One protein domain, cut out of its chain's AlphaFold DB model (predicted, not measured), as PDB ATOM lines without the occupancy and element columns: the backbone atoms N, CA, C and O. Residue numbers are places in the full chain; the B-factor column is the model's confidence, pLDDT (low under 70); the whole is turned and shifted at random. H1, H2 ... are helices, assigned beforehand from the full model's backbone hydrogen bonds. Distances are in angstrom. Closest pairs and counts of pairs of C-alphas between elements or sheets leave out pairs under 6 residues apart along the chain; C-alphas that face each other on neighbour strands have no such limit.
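This is residues 50 to 111 of the 303 residues of the protein "Aminotran_1_2 domain-containing protein" of Colletotrichum gloeosporioides (strain Cg-14) (UniProt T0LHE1). The model is an open, flat arch: H1 is one leg and H3 the other, with short H2 on the way between them and the middle empty. After H3, residues 100 to 111 fold back beside it. The printed part has 62 residues with three named helices, in the order H1, H2, H3, and no named strand: all helix. It is loose, with a radius of gyration of the C-alphas of 15.0 A, spanning 35 by 32 by 16 A.

H1, residues 50 to 66, begins at C-alpha 50 (91.961, 17.627, 48.181) and is 22.7 A long, with a kink of 36 degrees near residue 57. H2 is residues 73 to 76. H3, residues 86 to 99, is 19.7 A long and ends at C-alpha 99 (107.325, 30.222, 48.625).

H1, H2 and H3 are apart from one another. Every O i to N i+4 pair is within hydrogen-bond range in H3, and 9 of 13 in H1; H2 is too short for such a pair.

The C-alphas of Thr 65 and Val 103, the two farthest apart, are 37.5 A apart. The printed part has no cut, and both links are short. Residues 54 and 67 to 68 are under 70 in pLDDT.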
ATOM      1  N   LEU A  50      92.621  16.331  48.003       81.06
ATOM      2  CA  LEU A  50      91.961  17.627  48.181       81.06
ATOM      3  C   LEU A  50      92.409  18.610  47.104       81.06
ATOM      4  O   LEU A  50      91.572  19.143  46.382       81.06
ATOM      5  N   LEU A  51      93.719  18.815  46.945       79.31
ATOM      6  CA  LEU A  51      94.245  19.723  45.928       79.31
ATOM      7  C   LEU A  51      93.960  19.208  44.511       79.31
ATOM      8  O   LEU A  51      93.587  19.995  43.642       79.31
ATOM      9  N   THR A  52      94.074  17.895  44.290       77.50
ATOM     10  CA  THR A  52      93.752  17.280  42.999       77.50
ATOM     11  C   THR A  52      92.298  17.539  42.599       77.50
ATOM     12  O   THR A  52      92.055  18.011  41.493       77.50
ATOM     13  N   GLN A  53      91.334  17.279  43.483       75.44
ATOM     14  CA  GLN A  53      89.903  17.355  43.170       75.44
ATOM     15  C   GLN A  53      89.356  18.787  43.179       75.44
ATOM     16  O   GLN A  53      88.463  19.101  42.399       75.44
ATOM     17  N   THR A  54      89.871  19.660  44.050       69.81
ATOM     18  CA  THR A  54      89.299  21.009  44.232       69.81
ATOM     19  C   THR A  54      89.968  22.074  43.373       69.81
ATOM     20  O   THR A  54      89.277  22.943  42.848       69.81
ATOM     21  N   VAL A  55      91.292  22.001  43.202       70.12
ATOM     22  CA  VAL A  55      92.083  23.041  42.529       70.12
ATOM     23  C   VAL A  55      92.579  22.537  41.182       70.12
ATOM     24  O   VAL A  55      92.273  23.135  40.158       70.12
ATOM     25  N   MET A  56      93.295  21.409  41.135       74.44
ATOM     26  CA  MET A  56      93.906  20.971  39.878       74.44
ATOM     27  C   MET A  56      92.866  20.545  38.845       74.44
ATOM     28  O   MET A  56      92.910  21.016  37.717       74.44
ATOM     29  N   GLN A  57      91.907  19.692  39.202       74.25
ATOM     30  CA  GLN A  57      90.927  19.206  38.230       74.25
ATOM     31  C   GLN A  57      90.079  20.319  37.626       74.25
ATOM     32  O   GLN A  57      89.738  20.230  36.455       74.25
ATOM     33  N   LYS A  58      89.754  21.360  38.395       76.88
ATOM     34  CA  LYS A  58      88.978  22.487  37.884       76.88
ATOM     35  C   LYS A  58      89.877  23.531  37.231       76.88
ATOM     36  O   LYS A  58      89.777  23.749  36.031       76.88
ATOM     37  N   GLU A  59      90.786  24.142  37.986       80.56
ATOM     38  CA  GLU A  59      91.562  25.292  37.515       80.56
ATOM     39  C   GLU A  59      92.610  24.908  36.472       80.56
ATOM     40  O   GLU A  59      92.794  25.642  35.505       80.56
ATOM     41  N   LEU A  60      93.291  23.765  36.619       81.25
ATOM     42  CA  LEU A  60      94.282  23.342  35.625       81.25
ATOM     43  C   LEU A  60      93.593  22.904  34.335       81.25
ATOM     44  O   LEU A  60      94.080  23.219  33.253       81.25
ATOM     45  N   LEU A  61      92.453  22.216  34.433       80.88
ATOM     46  CA  LEU A  61      91.679  21.822  33.259       80.88
ATOM     47  C   LEU A  61      91.086  23.044  32.555       80.88
ATOM     48  O   LEU A  61      91.205  23.150  31.337       80.88
ATOM     49  N   GLU A  62      90.513  23.989  33.302       81.62
ATOM     50  CA  GLU A  62      90.061  25.278  32.773       81.62
ATOM     51  C   GLU A  62      91.226  26.042  32.143       81.62
ATOM     52  O   GLU A  62      91.093  26.550  31.037       81.62
ATOM     53  N   TYR A  63      92.397  26.081  32.778       81.50
ATOM     54  CA  TYR A  63      93.578  26.730  32.219       81.50
ATOM     55  C   TYR A  63      94.007  26.072  30.902       81.50
ATOM     56  O   TYR A  63      94.136  26.756  29.891       81.50
ATOM     57  N   ILE A  64      94.168  24.749  30.873       81.56
ATOM     58  CA  ILE A  64      94.567  24.003  29.670       81.56
ATOM     59  C   ILE A  64      93.546  24.206  28.542       81.56
ATOM     60  O   ILE A  64      93.930  24.482  27.404       81.56
ATOM     61  N   THR A  65      92.256  24.107  28.863       80.12
ATOM     62  CA  THR A  65      91.167  24.099  27.876       80.12
ATOM     63  C   THR A  65      90.803  25.511  27.408       80.12
ATOM     64  O   THR A  65      90.648  25.746  26.212       80.12
ATOM     65  N   ALA A  66      90.694  26.478  28.325       78.44
ATOM     66  CA  ALA A  66      90.236  27.838  28.033       78.44
ATOM     67  C   ALA A  66      91.371  28.791  27.641       78.44
ATOM     68  O   ALA A  66      91.159  29.670  26.804       78.44
ATOM     69  N   LYS A  67      92.585  28.642  28.197       67.38
ATOM     70  CA  LYS A  67      93.718  29.526  27.852       67.38
ATOM     71  C   LYS A  67      94.437  29.124  26.567       67.38
ATOM     72  O   LYS A  67      95.410  29.792  26.231       67.38
ATOM     73  N   LYS A  68      93.956  28.094  25.848       69.50
ATOM     74  CA  LYS A  68      94.544  27.570  24.601       69.50
ATOM     75  C   LYS A  68      96.060  27.511  24.714       69.50
ATOM     76  O   LYS A  68      96.759  28.319  24.105       69.50
ATOM     77  N   LEU A  69      96.541  26.603  25.561       74.62
ATOM     78  CA  LEU A  69      97.959  26.458  25.869       74.62
ATOM     79  C   LEU A  69      98.755  26.398  24.557       74.62
ATOM     80  O   LEU A  69      98.679  25.422  23.812       74.62
ATOM     81  N   THR A  70      99.443  27.491  24.229       74.56
ATOM     82  CA  THR A  70     100.227  27.585  23.004       74.56
ATOM     83  C   THR A  70     101.530  26.864  23.262       74.56
ATOM     84  O   THR A  70     102.353  27.261  24.086       74.56
ATOM     85  N   VAL A  71     101.659  25.723  22.603       76.25
ATOM     86  CA  VAL A  71     102.837  24.884  22.689       76.25
ATOM     87  C   VAL A  71     103.765  25.266  21.546       76.25
ATOM     88  O   VAL A  71     103.408  25.119  20.380       76.25
ATOM     89  N   ASP A  72     104.950  25.763  21.889       81.56
ATOM     90  CA  ASP A  72     106.033  25.934  20.924       81.56
ATOM     91  C   ASP A  72     106.488  24.553  20.431       81.56
ATOM     92  O   ASP A  72     106.779  23.668  21.235       81.56
ATOM     93  N   GLY A  73     106.573  24.362  19.113       83.50
ATOM     94  CA  GLY A  73     107.012  23.106  18.509       83.50
ATOM     95  C   GLY A  73     108.395  22.641  18.982       83.50
ATOM     96  O   GLY A  73     108.650  21.437  19.027       83.50
ATOM     97  N   ALA A  74     109.264  23.564  19.415       84.06
ATOM     98  CA  ALA A  74     110.583  23.240  19.952       84.06
ATOM     99  C   ALA A  74     110.530  22.312  21.183       84.06
ATOM    100  O   ALA A  74     111.475  21.552  21.416       84.06
ATOM    101  N   ILE A  75     109.428  22.313  21.948       85.00
ATOM    102  CA  ILE A  75     109.308  21.465  23.146       85.00
ATOM    103  C   ILE A  75     109.145  19.976  22.824       85.00
ATOM    104  O   ILE A  75     109.323  19.149  23.715       85.00
ATOM    105  N   PHE A  76     108.782  19.626  21.584       87.12
ATOM    106  CA  PHE A  76     108.691  18.226  21.152       87.12
ATOM    107  C   PHE A  76     110.069  17.613  20.852       87.12
ATOM    108  O   PHE A  76     110.170  16.403  20.662       87.12
ATOM    109  N   GLY A  77     111.125  18.431  20.821       85.56
ATOM    110  CA  GLY A  77     112.517  17.993  20.742       85.56
ATOM    111  C   GLY A  77     113.249  18.121  22.081       85.56
ATOM    112  O   GLY A  77     112.658  18.068  23.156       85.56
ATOM    113  N   TYR A  78     114.563  18.342  22.023       83.62
ATOM    114  CA  TYR A  78     115.377  18.636  23.212       83.62
ATOM    115  C   TYR A  78     115.153  20.051  23.778       83.62
ATOM    116  O   TYR A  78     115.708  20.384  24.826       83.62
ATOM    117  N   GLY A  79     114.340  20.877  23.110       84.06
ATOM    118  CA  GLY A  79     114.113  22.267  23.484       84.06
ATOM    119  C   GLY A  79     115.406  23.081  23.456       84.06
ATOM    120  O   GLY A  79     116.180  23.014  22.505       84.06
ATOM    121  N   ASP A  80     115.632  23.842  24.523       85.50
ATOM    122  CA  ASP A  80     116.745  24.770  24.723       85.50
ATOM    123  C   ASP A  80     117.891  24.190  25.578       85.50
ATOM    124  O   ASP A  80     118.890  24.872  25.797       85.50
ATOM    125  N   SER A  81     117.786  22.952  26.089       83.69
ATOM    126  CA  SER A  81     118.835  22.367  26.937       83.69
ATOM    127  C   SER A  81     118.739  20.850  27.118       83.69
ATOM    128  O   SER A  81     117.688  20.302  27.458       83.69
ATOM    129  N   PHE A  82     119.892  20.175  27.099       81.56
ATOM    130  CA  PHE A  82     120.019  18.781  27.552       81.56
ATOM    131  C   PHE A  82     119.804  18.615  29.065       81.56
ATOM    132  O   PHE A  82     119.541  17.514  29.545       81.56
ATOM    133  N   SER A  83     119.881  19.712  29.827       76.44
ATOM    134  CA  SER A  83     119.722  19.727  31.285       76.44
ATOM    135  C   SER A  83     118.306  20.096  31.746       76.44
ATOM    136  O   SER A  83     118.120  20.457  32.912       76.44
ATOM    137  N   ARG A  84     117.315  19.952  30.850       84.50
ATOM    138  CA  ARG A  84     115.928  20.455  30.935       84.50
ATOM    139  C   ARG A  84     115.807  21.965  30.725       84.50
ATOM    140  O   ARG A  84     116.764  22.705  30.916       84.50
ATOM    141  N   SER A  85     114.587  22.385  30.387       88.94
ATOM    142  CA  SER A  85     114.276  23.747  29.951       88.94
ATOM    143  C   SER A  85     114.748  24.845  30.905       88.94
ATOM    144  O   SER A  85     114.494  24.763  32.110       88.94
ATOM    145  N   HIS A  86     115.358  25.903  30.354       90.62
ATOM    146  CA  HIS A  86     115.781  27.073  31.131       90.62
ATOM    147  C   HIS A  86     114.583  27.759  31.781       90.62
ATOM    148  O   HIS A  86     114.576  27.957  32.995       90.62
ATOM    149  N   ARG A  87     113.505  27.966  31.012       91.31
ATOM    150  CA  ARG A  87     112.254  28.549  31.516       91.31
ATOM    151  C   ARG A  87     111.716  27.807  32.739       91.31
ATOM    152  O   ARG A  87     111.272  28.434  33.696       91.31
ATOM    153  N   LEU A  88     111.741  26.471  32.715       92.19
ATOM    154  CA  LEU A  88     111.293  25.665  33.854       92.19
ATOM    155  C   LEU A  88     112.168  25.918  35.086       92.19
ATOM    156  O   LEU A  88     111.637  26.102  36.180       92.19
ATOM    157  N   LYS A  89     113.494  25.928  34.920       95.00
ATOM    158  CA  LYS A  89     114.425  26.165  36.028       95.00
ATOM    159  C   LYS A  89     114.268  27.562  36.613       95.00
ATOM    160  O   LYS A  89     114.220  27.673  37.832       95.00
ATOM    161  N   ASP A  90     114.125  28.591  35.782       95.44
ATOM    162  CA  ASP A  90     113.944  29.974  36.241       95.44
ATOM    163  C   ASP A  90     112.662  30.125  37.067       95.44
ATOM    164  O   ASP A  90     112.679  30.663  38.176       95.44
ATOM    165  N   VAL A  91     111.547  29.578  36.567       96.44
ATOM    166  CA  VAL A  91     110.261  29.610  37.279       96.44
ATOM    167  C   VAL A  91     110.338  28.828  38.589       96.44
ATOM    168  O   VAL A  91     109.859  29.315  39.613       96.44
ATOM    169  N   LEU A  92     110.958  27.644  38.597       96.25
ATOM    170  CA  LEU A  92     111.135  26.858  39.820       96.25
ATOM    171  C   LEU A  92     112.033  27.571  40.832       96.25
ATOM    172  O   LEU A  92     111.698  27.611  42.011       96.25
ATOM    173  N   ALA A  93     113.140  28.157  40.390       97.00
ATOM    174  CA  ALA A  93     114.062  28.898  41.240       97.00
ATOM    175  C   ALA A  93     113.358  30.079  41.931       97.00
ATOM    176  O   ALA A  93     113.445  30.229  43.156       97.00
ATOM    177  N   ALA A  94     112.579  30.857  41.172       97.75
ATOM    178  CA  ALA A  94     111.766  31.948  41.702       97.75
ATOM    179  C   ALA A  94     110.677  31.442  42.664       97.75
ATOM    180  O   ALA A  94     110.573  31.932  43.792       97.75
ATOM    181  N   PHE A  95     109.912  30.424  42.258       97.44
ATOM    182  CA  PHE A  95     108.841  29.836  43.064       97.44
ATOM    183  C   PHE A  95     109.364  29.307  44.401       97.44
ATOM    184  O   PHE A  95     108.825  29.643  45.452       97.44
ATOM    185  N   LEU A  96     110.442  28.519  44.381       96.25
ATOM    186  CA  LEU A  96     111.030  27.943  45.586       96.25
ATOM    187  C   LEU A  96     111.602  29.030  46.502       96.25
ATOM    188  O   LEU A  96     111.380  28.984  47.712       96.25
ATOM    189  N   THR A  97     112.278  30.033  45.936       96.12
ATOM    190  CA  THR A  97     112.811  31.170  46.699       96.12
ATOM    191  C   THR A  97     111.700  31.922  47.423       96.12
ATOM    192  O   THR A  97     111.799  32.159  48.627       96.12
ATOM    193  N   GLN A  98     110.632  32.272  46.705       97.12
ATOM    194  CA  GLN A  98     109.521  33.046  47.248       97.12
ATOM    195  C   GLN A  98     108.687  32.229  48.241       97.12
ATOM    196  O   GLN A  98     108.419  32.691  49.352       97.12
ATOM    197  N   HIS A  99     108.280  31.019  47.859       96.06
ATOM    198  CA  HIS A  99     107.325  30.222  48.625       96.06
ATOM    199  C   HIS A  99     107.946  29.634  49.894       96.06
ATOM    200  O   HIS A  99     107.337  29.692  50.961       96.06
ATOM    201  N   PHE A 100     109.187  29.142  49.813       91.44
ATOM    202  CA  PHE A 100     109.909  28.609  50.974       91.44
ATOM    203  C   PHE A 100     110.767  29.654  51.693       91.44
ATOM    204  O   PHE A 100     111.429  29.318  52.674       91.44
ATOM    205  N   ARG A 101     110.734  30.921  51.247       92.88
ATOM    206  CA  ARG A 101     111.498  32.042  51.827       92.88
ATOM    207  C   ARG A 101     112.974  31.681  51.986       92.88
ATOM    208  O   ARG A 101     113.535  31.757  53.082       92.88
ATOM    209  N   ALA A 102     113.580  31.222  50.894       89.88
ATOM    210  CA  ALA A 102     114.961  30.766  50.904       89.88
ATOM    211  C   ALA A 102     115.892  31.876  51.423       89.88
ATOM    212  O   ALA A 102     115.793  33.028  51.007       89.88
ATOM    213  N   VAL A 103     116.811  31.525  52.331       89.94
ATOM    214  CA  VAL A 103     117.754  32.488  52.941       89.94
ATOM    215  C   VAL A 103     118.654  33.134  51.887       89.94
ATOM    216  O   VAL A 103     119.017  34.301  52.005       89.94
ATOM    217  N   ARG A 104     119.012  32.369  50.852       93.56
ATOM    218  CA  ARG A 104     119.678  32.858  49.645       93.56
ATOM    219  C   ARG A 104     118.779  32.550  48.447       93.56
ATOM    220  O   ARG A 104     118.256  31.435  48.404       93.56
ATOM    221  N   PRO A 105     118.608  33.487  47.498       95.19
ATOM    222  CA  PRO A 105     117.850  33.224  46.284       95.19
ATOM    223  C   PRO A 105     118.422  32.031  45.521       95.19
ATOM    224  O   PRO A 105     119.610  32.019  45.197       95.19
ATOM    225  N   ILE A 106     117.571  31.048  45.238       96.25
ATOM    226  CA  ILE A 106     117.914  29.884  44.419       96.25
ATOM    227  C   ILE A 106     118.068  30.363  42.977       96.25
ATOM    228  O   ILE A 106     117.229  31.122  42.493       96.25
ATOM    229  N   GLN A 107     119.132  29.938  42.305       95.44
ATOM    230  CA  GLN A 107     119.381  30.208  40.892       95.44
ATOM    231  C   GLN A 107     119.033  28.986  40.042       95.44
ATOM    232  O   GLN A 107     119.090  27.849  40.506       95.44
ATOM    233  N   ALA A 108     118.752  29.190  38.754       93.81
ATOM    234  CA  ALA A 108     118.550  28.078  37.822       93.81
ATOM    235  C   ALA A 108     119.765  27.134  37.748       93.81
ATOM    236  O   ALA A 108     119.602  25.926  37.568       93.81
ATOM    237  N   ALA A 109     120.977  27.670  37.930       92.31
ATOM    238  CA  ALA A 109     122.215  26.896  37.982       92.31
ATOM    239  C   ALA A 109     122.310  25.968  39.209       92.31
ATOM    240  O   ALA A 109     123.026  24.972  39.153       92.31
ATOM    241  N   ASP A 110     121.556  26.244  40.278       92.00
ATOM    242  CA  ASP A 110     121.514  25.411  41.485       92.00
ATOM    243  C   ASP A 110     120.575  24.196  41.325       92.00
ATOM    244  O   ASP A 110     120.496  23.346  42.215       92.00
ATOM    245  N   LEU A 111     119.824  24.109  40.217       93.06
ATOM    246  CA  LEU A 111     118.754  23.129  40.027       93.06
ATOM    247  C   LEU A 111     119.124  22.010  39.044       93.06
ATOM    248  O   LEU A 111     119.335  22.226  37.844       93.06
TER     249      LEU A 111